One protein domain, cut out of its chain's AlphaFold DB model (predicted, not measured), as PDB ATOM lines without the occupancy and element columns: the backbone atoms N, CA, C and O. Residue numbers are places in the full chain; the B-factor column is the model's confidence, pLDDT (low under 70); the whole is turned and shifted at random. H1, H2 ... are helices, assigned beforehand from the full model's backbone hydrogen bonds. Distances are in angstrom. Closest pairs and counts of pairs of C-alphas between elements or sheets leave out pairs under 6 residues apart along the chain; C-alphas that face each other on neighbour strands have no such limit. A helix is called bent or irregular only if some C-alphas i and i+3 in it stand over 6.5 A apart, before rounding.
ATOM      1  N   GLY A 216      16.297  44.421  97.298       93.88
ATOM      2  CA  GLY A 216      15.978  43.046  96.909       93.88
ATOM      3  C   GLY A 216      16.643  41.975  97.781       93.88
ATOM      4  O   GLY A 216      16.066  40.910  97.962       93.88
ATOM      5  N   ASP A 217      17.813  42.247  98.367       95.38
ATOM      6  CA  ASP A 217      18.456  41.278  99.258       95.38
ATOM      7  C   ASP A 217      17.750  41.190 100.624       95.38
ATOM      8  O   ASP A 217      17.735  40.117 101.223       95.38
ATOM      9  N   LEU A 218      17.131  42.282 101.088       94.50
ATOM     10  CA  LEU A 218      16.309  42.295 102.303       94.50
ATOM     11  C   LEU A 218      15.022  41.493 102.097       94.50
ATOM     12  O   LEU A 218      14.700  40.635 102.914       94.50
ATOM     13  N   HIS A 219      14.330  41.712 100.974       94.38
ATOM     14  CA  HIS A 219      13.126  40.949 100.632       94.38
ATOM     15  C   HIS A 219      13.422  39.452 100.459       94.38
ATOM     16  O   HIS A 219      12.634  38.619 100.901       94.38
ATOM     17  N   LEU A 220      14.561  39.094  99.851       94.94
ATOM     18  CA  LEU A 220      14.974  37.693  99.712       94.94
ATOM     19  C   LEU A 220      15.285  37.041 101.063       94.94
ATOM     20  O   LEU A 220      14.872  35.906 101.288       94.94
ATOM     21  N   ALA A 221      15.989  37.744 101.954       95.50
ATOM     22  CA  ALA A 221      16.255  37.248 103.302       95.50
ATOM     23  C   ALA A 221      14.948  37.067 104.090       95.50
ATOM     24  O   ALA A 221      14.730  36.025 104.701       95.50
ATOM     25  N   TRP A 222      14.026  38.032 104.001       95.88
ATOM     26  CA  TRP A 222      12.704  37.924 104.618       95.88
ATOM     27  C   TRP A 222      11.918  36.704 104.121       95.88
ATOM     28  O   TRP A 222      11.461  35.898 104.929       95.88
ATOM     29  N   ALA A 223      11.846  36.504 102.802       95.31
ATOM     30  CA  ALA A 223      11.162  35.353 102.213       95.31
ATOM     31  C   ALA A 223      11.748  34.011 102.690       95.31
ATOM     32  O   ALA A 223      11.010  33.061 102.951       95.31
ATOM     33  N   ARG A 224      13.075  33.927 102.861       95.62
ATOM     34  CA  ARG A 224      13.731  32.729 103.412       95.62
ATOM     35  C   ARG A 224      13.371  32.493 104.875       95.62
ATOM     36  O   ARG A 224      13.091  31.354 105.244       95.62
ATOM     37  N   MET A 225      13.342  33.543 105.695       95.56
ATOM     38  CA  MET A 225      12.932  33.441 107.101       95.56
ATOM     39  C   MET A 225      11.478  32.977 107.231       95.56
ATOM     40  O   MET A 225      11.195  32.097 108.048       95.56
ATOM     41  N   GLN A 226      10.575  33.499 106.392       94.81
ATOM     42  CA  GLN A 226       9.188  33.028 106.313       94.81
ATOM     43  C   GLN A 226       9.135  31.535 105.957       94.81
ATOM     44  O   GLN A 226       8.501  30.760 106.676       94.81
ATOM     45  N   GLY A 227       9.860  31.112 104.917       94.50
ATOM     46  CA  GLY A 227       9.919  29.707 104.504       94.50
ATOM     47  C   GLY A 227      10.467  28.774 105.592       94.50
ATOM     48  O   GLY A 227       9.919  27.694 105.806       94.50
ATOM     49  N   ILE A 228      11.487  29.195 106.353       93.88
ATOM     50  CA  ILE A 228      12.000  28.435 107.509       93.88
ATOM     51  C   ILE A 228      10.905  28.237 108.559       93.88
ATOM     52  O   ILE A 228      10.691  27.123 109.053       93.88
ATOM     53  N   CYS A 229      10.195  29.311 108.903       92.00
ATOM     54  CA  CYS A 229       9.154  29.258 109.921       92.00
ATOM     55  C   CYS A 229       8.002  28.337 109.498       92.00
ATOM     56  O   CYS A 229       7.546  27.529 110.318       92.00
ATOM     57  N   LYS A 230       7.635  28.374 108.208       92.44
ATOM     58  CA  LYS A 230       6.613  27.533 107.564       92.44
ATOM     59  C   LYS A 230       7.061  26.088 107.272       92.44
ATOM     60  O   LYS A 230       6.245  25.289 106.832       92.44
ATOM     61  N   ASN A 231       8.309  25.710 107.579       91.69
ATOM     62  CA  ASN A 231       8.935  24.427 107.191       91.69
ATOM     63  C   ASN A 231       9.068  24.194 105.674       91.69
ATOM     64  O   ASN A 231       9.281  23.063 105.248       91.69
ATOM     65  N   GLU A 232       8.961  25.231 104.853       93.88
ATOM     66  CA  GLU A 232       9.135  25.137 103.399       93.88
ATOM     67  C   GLU A 232      10.621  25.120 103.007       93.88
ATOM     68  O   GLU A 232      10.994  24.619 101.948       93.88
ATOM     69  N   ILE A 233      11.473  25.687 103.867       92.81
ATOM     70  CA  ILE A 233      12.909  25.854 103.651       92.81
ATOM     71  C   ILE A 233      13.662  25.331 104.878       92.81
ATOM     72  O   ILE A 233      13.318  25.638 106.019       92.81
ATOM     73  N   ASP A 234      14.720  24.557 104.645       93.62
ATOM     74  CA  ASP A 234      15.627  24.108 105.702       93.62
ATOM     75  C   ASP A 234      16.621  25.224 106.074       93.62
ATOM     76  O   ASP A 234      17.154  25.908 105.195       93.62
ATOM     77  N   VAL A 235      16.920  25.397 107.364       92.75
ATOM     78  CA  VAL A 235      17.899  26.386 107.861       92.75
ATOM     79  C   VAL A 235      19.294  26.163 107.259       92.75
ATOM     80  O   VAL A 235      20.046  27.111 107.039       92.75
ATOM     81  N   THR A 236      19.647  24.929 106.916       91.12
ATOM     82  CA  THR A 236      20.915  24.594 106.251       91.12
ATOM     83  C   THR A 236      21.009  25.122 104.816       91.12
ATOM     84  O   THR A 236      22.109  25.218 104.269       91.12
ATOM     85  N   SER A 237      19.878  25.484 104.204       90.25
ATOM     86  CA  SER A 237      19.813  25.939 102.811       90.25
ATOM     87  C   SER A 237      19.948  27.455 102.636       90.25
ATOM     88  O   SER A 237      20.166  27.919 101.511       90.25
ATOM     89  N   ILE A 238      19.855  28.241 103.718       94.31
ATOM     90  CA  ILE A 238      20.087  29.690 103.650       94.31
ATOM     91  C   ILE A 238      21.589  30.011 103.607       94.31
ATOM     92  O   ILE A 238      22.403  29.236 104.116       94.31
ATOM     93  N   PRO A 239      22.001  31.145 103.005       96.25
ATOM     94  CA  PRO A 239      23.415  31.497 102.914       96.25
ATOM     95  C   PRO A 239      24.093  31.568 104.283       96.25
ATOM     96  O   PRO A 239      23.542  32.126 105.234       96.25
ATOM     97  N   LEU A 240      25.325  31.062 104.368       94.88
ATOM     98  CA  LEU A 240      26.053  30.941 105.635       94.88
ATOM     99  C   LEU A 240      26.167  32.276 106.378       94.88
ATOM    100  O   LEU A 240      26.003  32.317 107.594       94.88
ATOM    101  N   ARG A 241      26.429  33.368 105.654       93.94
ATOM    102  CA  ARG A 241      26.586  34.695 106.253       93.94
ATOM    103  C   ARG A 241      25.270  35.219 106.834       93.94
ATOM    104  O   ARG A 241      25.267  35.793 107.917       93.94
ATOM    105  N   GLU A 242      24.160  34.981 106.137       95.50
ATOM    106  CA  GLU A 242      22.809  35.303 106.617       95.50
ATOM    107  C   GLU A 242      22.491  34.500 107.883       95.50
ATOM    108  O   GLU A 242      22.106  35.075 108.901       95.50
ATOM    109  N   LYS A 243      22.772  33.191 107.862       96.00
ATOM    110  CA  LYS A 243      22.601  32.296 109.011       96.00
ATOM    111  C   LYS A 243      23.397  32.753 110.235       96.00
ATOM    112  O   LYS A 243      22.851  32.820 111.329       96.00
ATOM    113  N   GLN A 244      24.671  33.098 110.049       94.25
ATOM    114  CA  GLN A 244      25.536  33.605 111.119       94.25
ATOM    115  C   GLN A 244      25.021  34.928 111.693       94.25
ATOM    116  O   GLN A 244      25.015  35.098 112.910       94.25
ATOM    117  N   GLY A 245      24.553  35.842 110.837       92.62
ATOM    118  CA  GLY A 245      23.961  37.108 111.274       92.62
ATOM    119  C   GLY A 245      22.687  36.915 112.100       92.62
ATOM    120  O   GLY A 245      22.511  37.590 113.118       92.62
ATOM    121  N   LEU A 246      21.832  35.962 111.714       95.44
ATOM    122  CA  LEU A 246      20.638  35.601 112.483       95.44
ATOM    123  C   LEU A 246      20.994  34.941 113.812       95.44
ATOM    124  O   LEU A 246      20.503  35.380 114.849       95.44
ATOM    125  N   ALA A 247      21.884  33.949 113.794       95.50
ATOM    126  CA  ALA A 247      22.316  33.249 114.998       95.50
ATOM    127  C   ALA A 247      22.951  34.204 116.018       95.50
ATOM    128  O   ALA A 247      22.613  34.167 117.198       95.50
ATOM    129  N   ALA A 248      23.800  35.129 115.559       93.44
ATOM    130  CA  ALA A 248      24.382  36.159 116.412       93.44
ATOM    131  C   ALA A 248      23.327  37.133 116.964       93.44
ATOM    132  O   ALA A 248      23.412  37.529 118.123       93.44
ATOM    133  N   SER A 249      22.330  37.509 116.157       92.75
ATOM    134  CA  SER A 249      21.274  38.443 116.576       92.75
ATOM    135  C   SER A 249      20.276  37.821 117.556       92.75
ATOM    136  O   SER A 249      19.729  38.541 118.386       92.75
ATOM    137  N   LEU A 250      20.045  36.509 117.464       95.38
ATOM    138  CA  LEU A 250      19.109  35.758 118.310       95.38
ATOM    139  C   LEU A 250      19.798  34.988 119.448       95.38
ATOM    140  O   LEU A 250      19.120  34.394 120.279       95.38
ATOM    141  N   GLY A 251      21.134  34.996 119.505       96.06
ATOM    142  CA  GLY A 251      21.909  34.329 120.552       96.06
ATOM    143  C   GLY A 251      21.905  32.799 120.471       96.06
ATOM    144  O   GLY A 251      22.047  32.141 121.499       96.06
ATOM    145  N   THR A 252      21.749  32.225 119.276       96.88
ATOM    146  CA  THR A 252      21.618  30.772 119.074       96.88
ATOM    147  C   THR A 252      22.925  30.135 118.612       96.88
ATOM    148  O   THR A 252      23.745  30.774 117.946       96.88
ATOM    149  N   LYS A 253      23.128  28.856 118.939       95.00
ATOM    150  CA  LYS A 253      24.344  28.099 118.594       95.00
ATOM    151  C   LYS A 253      24.082  26.953 117.621       95.00
ATOM    152  O   LYS A 253      24.997  26.586 116.884       95.00
ATOM    153  N   THR A 254      22.869  26.405 117.612       95.88
ATOM    154  CA  THR A 254      22.463  25.304 116.722       95.88
ATOM    155  C   THR A 254      21.423  25.756 115.696       95.88
ATOM    156  O   THR A 254      20.785  26.802 115.858       95.88
ATOM    157  N   ASP A 255      21.256  24.983 114.619       95.69
ATOM    158  CA  ASP A 255      20.281  25.295 113.565       95.69
ATOM    159  C   ASP A 255      18.835  25.101 114.084       95.69
ATOM    160  O   ASP A 255      17.920  25.834 113.702       95.69
ATOM    161  N   GLU A 256      18.637  24.181 115.027       95.31
ATOM    162  CA  GLU A 256      17.383  23.882 115.718       95.31
ATOM    163  C   GLU A 256      16.985  25.010 116.675       95.31
ATOM    164  O   GLU A 256      15.842  25.476 116.633       95.31
ATOM    165  N   GLU A 257      17.931  25.496 117.489       96.75
ATOM    166  CA  GLU A 257      17.736  26.686 118.327       96.75
ATOM    167  C   GLU A 257      17.402  27.901 117.464       96.75
ATOM    168  O   GLU A 257      16.466  28.638 117.774       96.75
ATOM    169  N   LEU A 258      18.125  28.088 116.354       96.38
ATOM    170  CA  LEU A 258      17.882  29.186 115.425       96.38
ATOM    171  C   LEU A 258      16.468  29.123 114.842       96.38
ATOM    172  O   LEU A 258      15.759  30.130 114.828       96.38
ATOM    173  N   LYS A 259      16.026  27.944 114.397       96.12
ATOM    174  CA  LYS A 259      14.667  27.741 113.877       96.12
ATOM    175  C   LYS A 259      13.602  28.057 114.928       96.12
ATOM    176  O   LYS A 259      12.610  28.714 114.607       96.12
ATOM    177  N   ALA A 260      13.793  27.596 116.163       95.69
ATOM    178  CA  ALA A 260      12.865  27.850 117.262       95.69
ATOM    179  C   ALA A 260      12.802  29.346 117.617       95.69
ATOM    180  O   ALA A 260      11.708  29.911 117.687       95.69
ATOM    181  N   ALA A 261      13.957  30.002 117.749       96.44
ATOM    182  CA  ALA A 261      14.050  31.430 118.042       96.44
ATOM    183  C   ALA A 261      13.440  32.290 116.925       96.44
ATOM    184  O   ALA A 261      12.713  33.239 117.211       96.44
ATOM    185  N   LEU A 262      13.663  31.934 115.653       95.56
ATOM    186  CA  LEU A 262      13.034  32.612 114.514       95.56
ATOM    187  C   LEU A 262      11.513  32.500 114.558       95.56
ATOM    188  O   LEU A 262      10.824  33.501 114.389       95.56
ATOM    189  N   ARG A 263      10.973  31.307 114.825       95.00
ATOM    190  CA  ARG A 263       9.520  31.124 114.957       95.00
ATOM    191  C   ARG A 263       8.927  31.959 116.072       95.00
ATOM    192  O   ARG A 263       7.863  32.532 115.883       95.00
ATOM    193  N   GLN A 264       9.609  32.016 117.209       95.12
ATOM    194  CA  GLN A 264       9.170  32.822 118.335       95.12
ATOM    195  C   GLN A 264       9.193  34.315 117.987       95.12
ATOM    196  O   GLN A 264       8.207  35.006 118.226       95.12
ATOM    197  N   ALA A 265      10.280  34.798 117.379       93.62
ATOM    198  CA  ALA A 265      10.422  36.197 116.984       93.62
ATOM    199  C   ALA A 265       9.407  36.616 115.907       93.62
ATOM    200  O   ALA A 265       8.963  37.759 115.884       93.62
ATOM    201  N   LEU A 266       9.030  35.700 115.012       94.38
ATOM    202  CA  LEU A 266       8.215  35.998 113.832       94.38
ATOM    203  C   LEU A 266       6.759  35.524 113.933       94.38
ATOM    204  O   LEU A 266       6.021  35.677 112.960       94.38
ATOM    205  N   LEU A 267       6.331  34.991 115.086       89.50
ATOM    206  CA  LEU A 267       5.048  34.297 115.273       89.50
ATOM    207  C   LEU A 267       3.836  35.072 114.730       89.50
ATOM    208  O   LEU A 267       2.941  34.483 114.131       89.50
ATOM    209  N   ASN A 268       3.843  36.397 114.892       90.06
ATOM    210  CA  ASN A 268       2.738  37.282 114.512       90.06
ATOM    211  C   ASN A 268       2.936  37.981 113.157       90.06
ATOM    212  O   ASN A 268       2.136  38.836 112.781       90.06
ATOM    213  N   HIS A 269       4.005  37.651 112.427       91.81
ATOM    214  CA  HIS A 269       4.435  38.396 111.241       91.81
ATOM    215  C   HIS A 269       4.622  37.524 109.997       91.81
ATOM    216  O   HIS A 269       5.070  38.021 108.968       91.81
ATOM    217  N   PHE A 270       4.267  36.237 110.044       85.81
ATOM    218  CA  PHE A 270       4.533  35.305 108.942       85.81
ATOM    219  C   PHE A 270       3.903  35.692 107.604       85.81
ATOM    220  O   PHE A 270       4.485  35.377 106.572       85.81
ATOM    221  N   GLU A 271       2.760  36.376 107.608       88.25
ATOM    222  CA  GLU A 271       2.086  36.851 106.387       88.25
ATOM    223  C   GLU A 271       2.306  38.348 106.128       88.25
ATOM    224  O   GLU A 271       1.831  38.889 105.132       88.25
ATOM    225  N   THR A 272       3.033  39.039 107.010       91.69
ATOM    226  CA  THR A 272       3.284  40.472 106.874       91.69
ATOM    227  C   THR A 272       4.302  40.715 105.751       91.69
ATOM    228  O   THR A 272       5.405  40.154 105.777       91.69
ATOM    229  N   PRO A 273       3.982  41.555 104.749       91.25
ATOM    230  CA  PRO A 273       4.957  41.987 103.754       91.25
ATOM    231  C   PRO A 273       6.139  42.691 104.418       91.25
ATOM    232  O   PRO A 273       5.955  43.393 105.410       91.25
ATOM    233  N   TYR A 274       7.336  42.570 103.831       89.94
ATOM    234  CA  TYR A 274       8.551  43.163 104.400       89.94
ATOM    235  C   TYR A 274       8.368  44.637 104.789       89.94
ATOM    236  O   TYR A 274       8.708  45.016 105.899       89.94
ATOM    237  N   ASP A 275       7.763  45.445 103.916       86.31
ATOM    238  CA  ASP A 275       7.609  46.897 104.105       86.31
ATOM    239  C   ASP A 275       6.642  47.291 105.237       86.31
ATOM    240  O   ASP A 275       6.530  48.472 105.568       86.31
ATOM    241  N   GLN A 276       5.917  46.321 105.799       88.00
ATOM    242  CA  GLN A 276       4.955  46.500 106.888       88.00
ATOM    243  C   GLN A 276       5.451  45.898 108.210       88.00
ATOM    244  O   GLN A 276       4.710  45.887 109.192       88.00
ATOM    245  N   LEU A 277       6.687  45.395 108.258       88.31
ATOM    246  CA  LEU A 277       7.238  44.790 109.464       88.31
ATOM    247  C   LEU A 277       7.499  45.834 110.558       88.31
ATOM    248  O   LEU A 277       7.754  47.010 110.271       88.31
ATOM    249  N   PRO A 278       7.456  45.430 111.836       87.94
ATOM    250  CA  PRO A 278       7.898  46.291 112.922       87.94
ATOM    251  C   PRO A 278       9.425  46.508 112.877       87.94
ATOM    252  O   PRO A 278      10.184  45.766 112.241       87.94
ATOM    253  N   SER A 279       9.888  47.581 113.529       83.56
ATOM    254  CA  SER A 279      11.278  48.065 113.440       83.56
ATOM    255  C   SER A 279      12.328  47.066 113.950       83.56
ATOM    256  O   SER A 279      13.467  47.062 113.471       83.56
ATOM    257  N   ASP A 280      11.985  46.249 114.937       85.88
ATOM    258  CA  ASP A 280      12.839  45.211 115.518       85.88
ATOM    259  C   ASP A 280      13.073  44.061 114.527       85.88
ATOM    260  O   ASP A 280      14.224  43.687 114.281       85.88
ATOM    261  N   ILE A 281      12.019  43.585 113.862       90.69
ATOM    262  CA  ILE A 281      12.131  42.551 112.827       90.69
ATOM    263  C   ILE A 281      12.860  43.088 111.597       90.69
ATOM    264  O   ILE A 281      13.738  42.416 111.053       90.69
ATOM    265  N   HIS A 282      12.595  44.331 111.193       88.69
ATOM    266  CA  HIS A 282      13.395  44.990 110.163       88.69
ATOM    267  C   HIS A 282      14.885  45.019 110.514       88.69
ATOM    268  O   HIS A 282      15.720  44.691 109.673       88.69
ATOM    269  N   THR A 283      15.218  45.370 111.758       87.31
ATOM    270  CA  THR A 283      16.602  45.391 112.246       87.31
ATOM    271  C   THR A 283      17.233  44.001 112.187       87.31
ATOM    272  O   THR A 283      18.383  43.879 111.757       87.31
ATOM    273  N   LEU A 284      16.491  42.958 112.570       91.50
ATOM    274  CA  LEU A 284      16.934  41.565 112.478       91.50
ATOM    275  C   LEU A 284      17.250  41.173 111.026       91.50
ATOM    276  O   LEU A 284      18.355  40.700 110.745       91.50
ATOM    277  N   VAL A 285      16.328  41.436 110.092       93.06
ATOM    278  CA  VAL A 285      16.524  41.132 108.663       93.06
ATOM    279  C   VAL A 285      17.708  41.908 108.092       93.06
ATOM    280  O   VAL A 285      18.548  41.341 107.392       93.06
ATOM    281  N   THR A 286      17.820  43.193 108.421       90.69
ATOM    282  CA  THR A 286      18.911  44.053 107.959       90.69
ATOM    283  C   THR A 286      20.271  43.546 108.429       90.69
ATOM    284  O   THR A 286      21.178  43.412 107.604       90.69
ATOM    285  N   LYS A 287      20.417  43.206 109.716       89.44
ATOM    286  CA  LYS A 287      21.666  42.650 110.269       89.44
ATOM    287  C   LYS A 287      22.046  41.319 109.617       89.44
ATOM    288  O   LYS A 287      23.221  41.083 109.350       89.44
ATOM    289  N   ALA A 288      21.065  40.475 109.303       92.56
ATOM    290  CA  ALA A 288      21.304  39.210 108.614       92.56
ATOM    291  C   ALA A 288      21.725  39.400 107.145       92.56
ATOM    292  O   ALA A 288      22.653  38.750 106.656       92.56
ATOM    293  N   ALA A 289      21.073  40.311 106.420       92.81
ATOM    294  CA  ALA A 289      21.206  40.423 104.968       92.81
ATOM    295  C   ALA A 289      22.298  41.400 104.500       92.81
ATOM    296  O   ALA A 289      22.915  41.175 103.451       92.81
ATOM    297  N   LEU A 290      22.560  42.478 105.245       92.75
ATOM    298  CA  LEU A 290      23.468  43.568 104.853       92.75
ATOM    299  C   LEU A 290      24.734  43.590 105.702       92.75
ATOM    300  O   LEU A 290      24.670  43.247 106.877       92.75
ATOM    301  N   VAL A 291      25.863  43.989 105.108       91.75
ATOM    302  CA  VAL A 291      27.163  44.041 105.799       91.75
ATOM    303  C   VAL A 291      27.304  45.265 106.697       91.75
ATOM    304  O   VAL A 291      26.845  46.352 106.353       91.75
TER     305      VAL A 291
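This is residues 216 to 291 of the 702 residues of the protein "Lipase_3 domain-containing protein" of Parachlamydia sp (UniProt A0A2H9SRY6). Four short helices pack into a compact, rounded globule, mostly crossing one another: H2 and H4 lie side by side and run opposite ways, while H1 crosses H4 with its first part and meets H3 with its last residues. H3 crosses H2 in its turn, and the contacts run round in a ring from H1 to H4, H2, H3 and back to H1; the long link of residues 267 to 278 loops round the side away from H2. The printed part has 76 residues, with four named helices in the order H1, H2, H3, H4 along the chain and no named strand. The class is all helix, with 48 of the 76 printed residues in the named helices. The whole is compact, with a radius of gyration of the C-alphas of 10.9 A and spans of 29 by 26 by 20 A.

The printed part begins with H1, residues 216 to 229, the longest helix by residues with 14; it runs 20.1 A from C-alpha 216 at (15.978, 43.046, 96.909) to C-alpha 229 at (9.154, 29.258, 109.921). Ten residues follow before H2, residues 240 to 250, which measures 15.2 A from first to last C-alpha and begins with C-alpha 240 at (26.053, 30.941, 105.635). H3, residues 255 to 266, comes after four residues and measures 16.1 A. After twelve residues with no named element, H4 takes residues 279 to 289 and measures 15.1 A, ending with C-alpha 289 at (21.206, 40.423, 104.968). No helix is bent or irregular. The last two printed residues, Leu 290 and Val 291, follow H4.

The helix packing is mostly crossed: of the 4 pairs of helices that touch, 1 is at a shallow tilt. H1 touches H4 with residues 217 to 222 alone, and the two are about perpendicular at 77 degrees. Their closest C-alphas, those of Leu 218 and Ala 289, are 5.9 A apart. H1 touches H3 with residues 225 to 229 alone, about perpendicular at 75 degrees, and the closest C-alphas, those of Cys 229 and Arg 263, are 5.4 A apart. H1 and H2 are close but not clearly touching: their closest C-alphas, those of Ala 221 and Glu 242, are 7.6 A apart. Their tilt of 67 degrees is steep, only just short of about perpendicular, and they run the same way. H2 and H4 touch at a shallow tilt of 32 degrees, opposite ways, with 16 pairs of C-alphas within 8 A. Their closest C-alphas, those of Gly 245 and Ala 288, are 4.3 A apart. H3 touches H2 with residues 258 to 262 alone, at a steep tilt of 61 degrees, the same way; the closest C-alphas, those of Ala 247 and Leu 258, are 6.0 A apart. H3 and H4 are close but not clearly touching, with the closest C-alphas, those of Leu 266 and Ile 281, 7.7 A apart. They run opposite ways at a shallow tilt of 33 degrees, only just short of steep. In H1, H2, H3 and H4 every backbone O i to N i+4 pair is within hydrogen-bond range.

The two C-alphas farthest apart, those of Thr 254 and Gln 276, are 29.2 A apart, and the first and last printed C-alphas, those of Gly 216 and Val 291, are 14.3 A apart. The printed part has no cut. The link from H2 to H3 is tight, that from H1 to H2 is short, and that from H3 to H4 is long. The C-alphas of residues 267 to 278, in this long link, lie 11 to 15 A from the mean of the C-alphas. The mean pLDDT of the printed part is 93.0, and no printed residue is under 70.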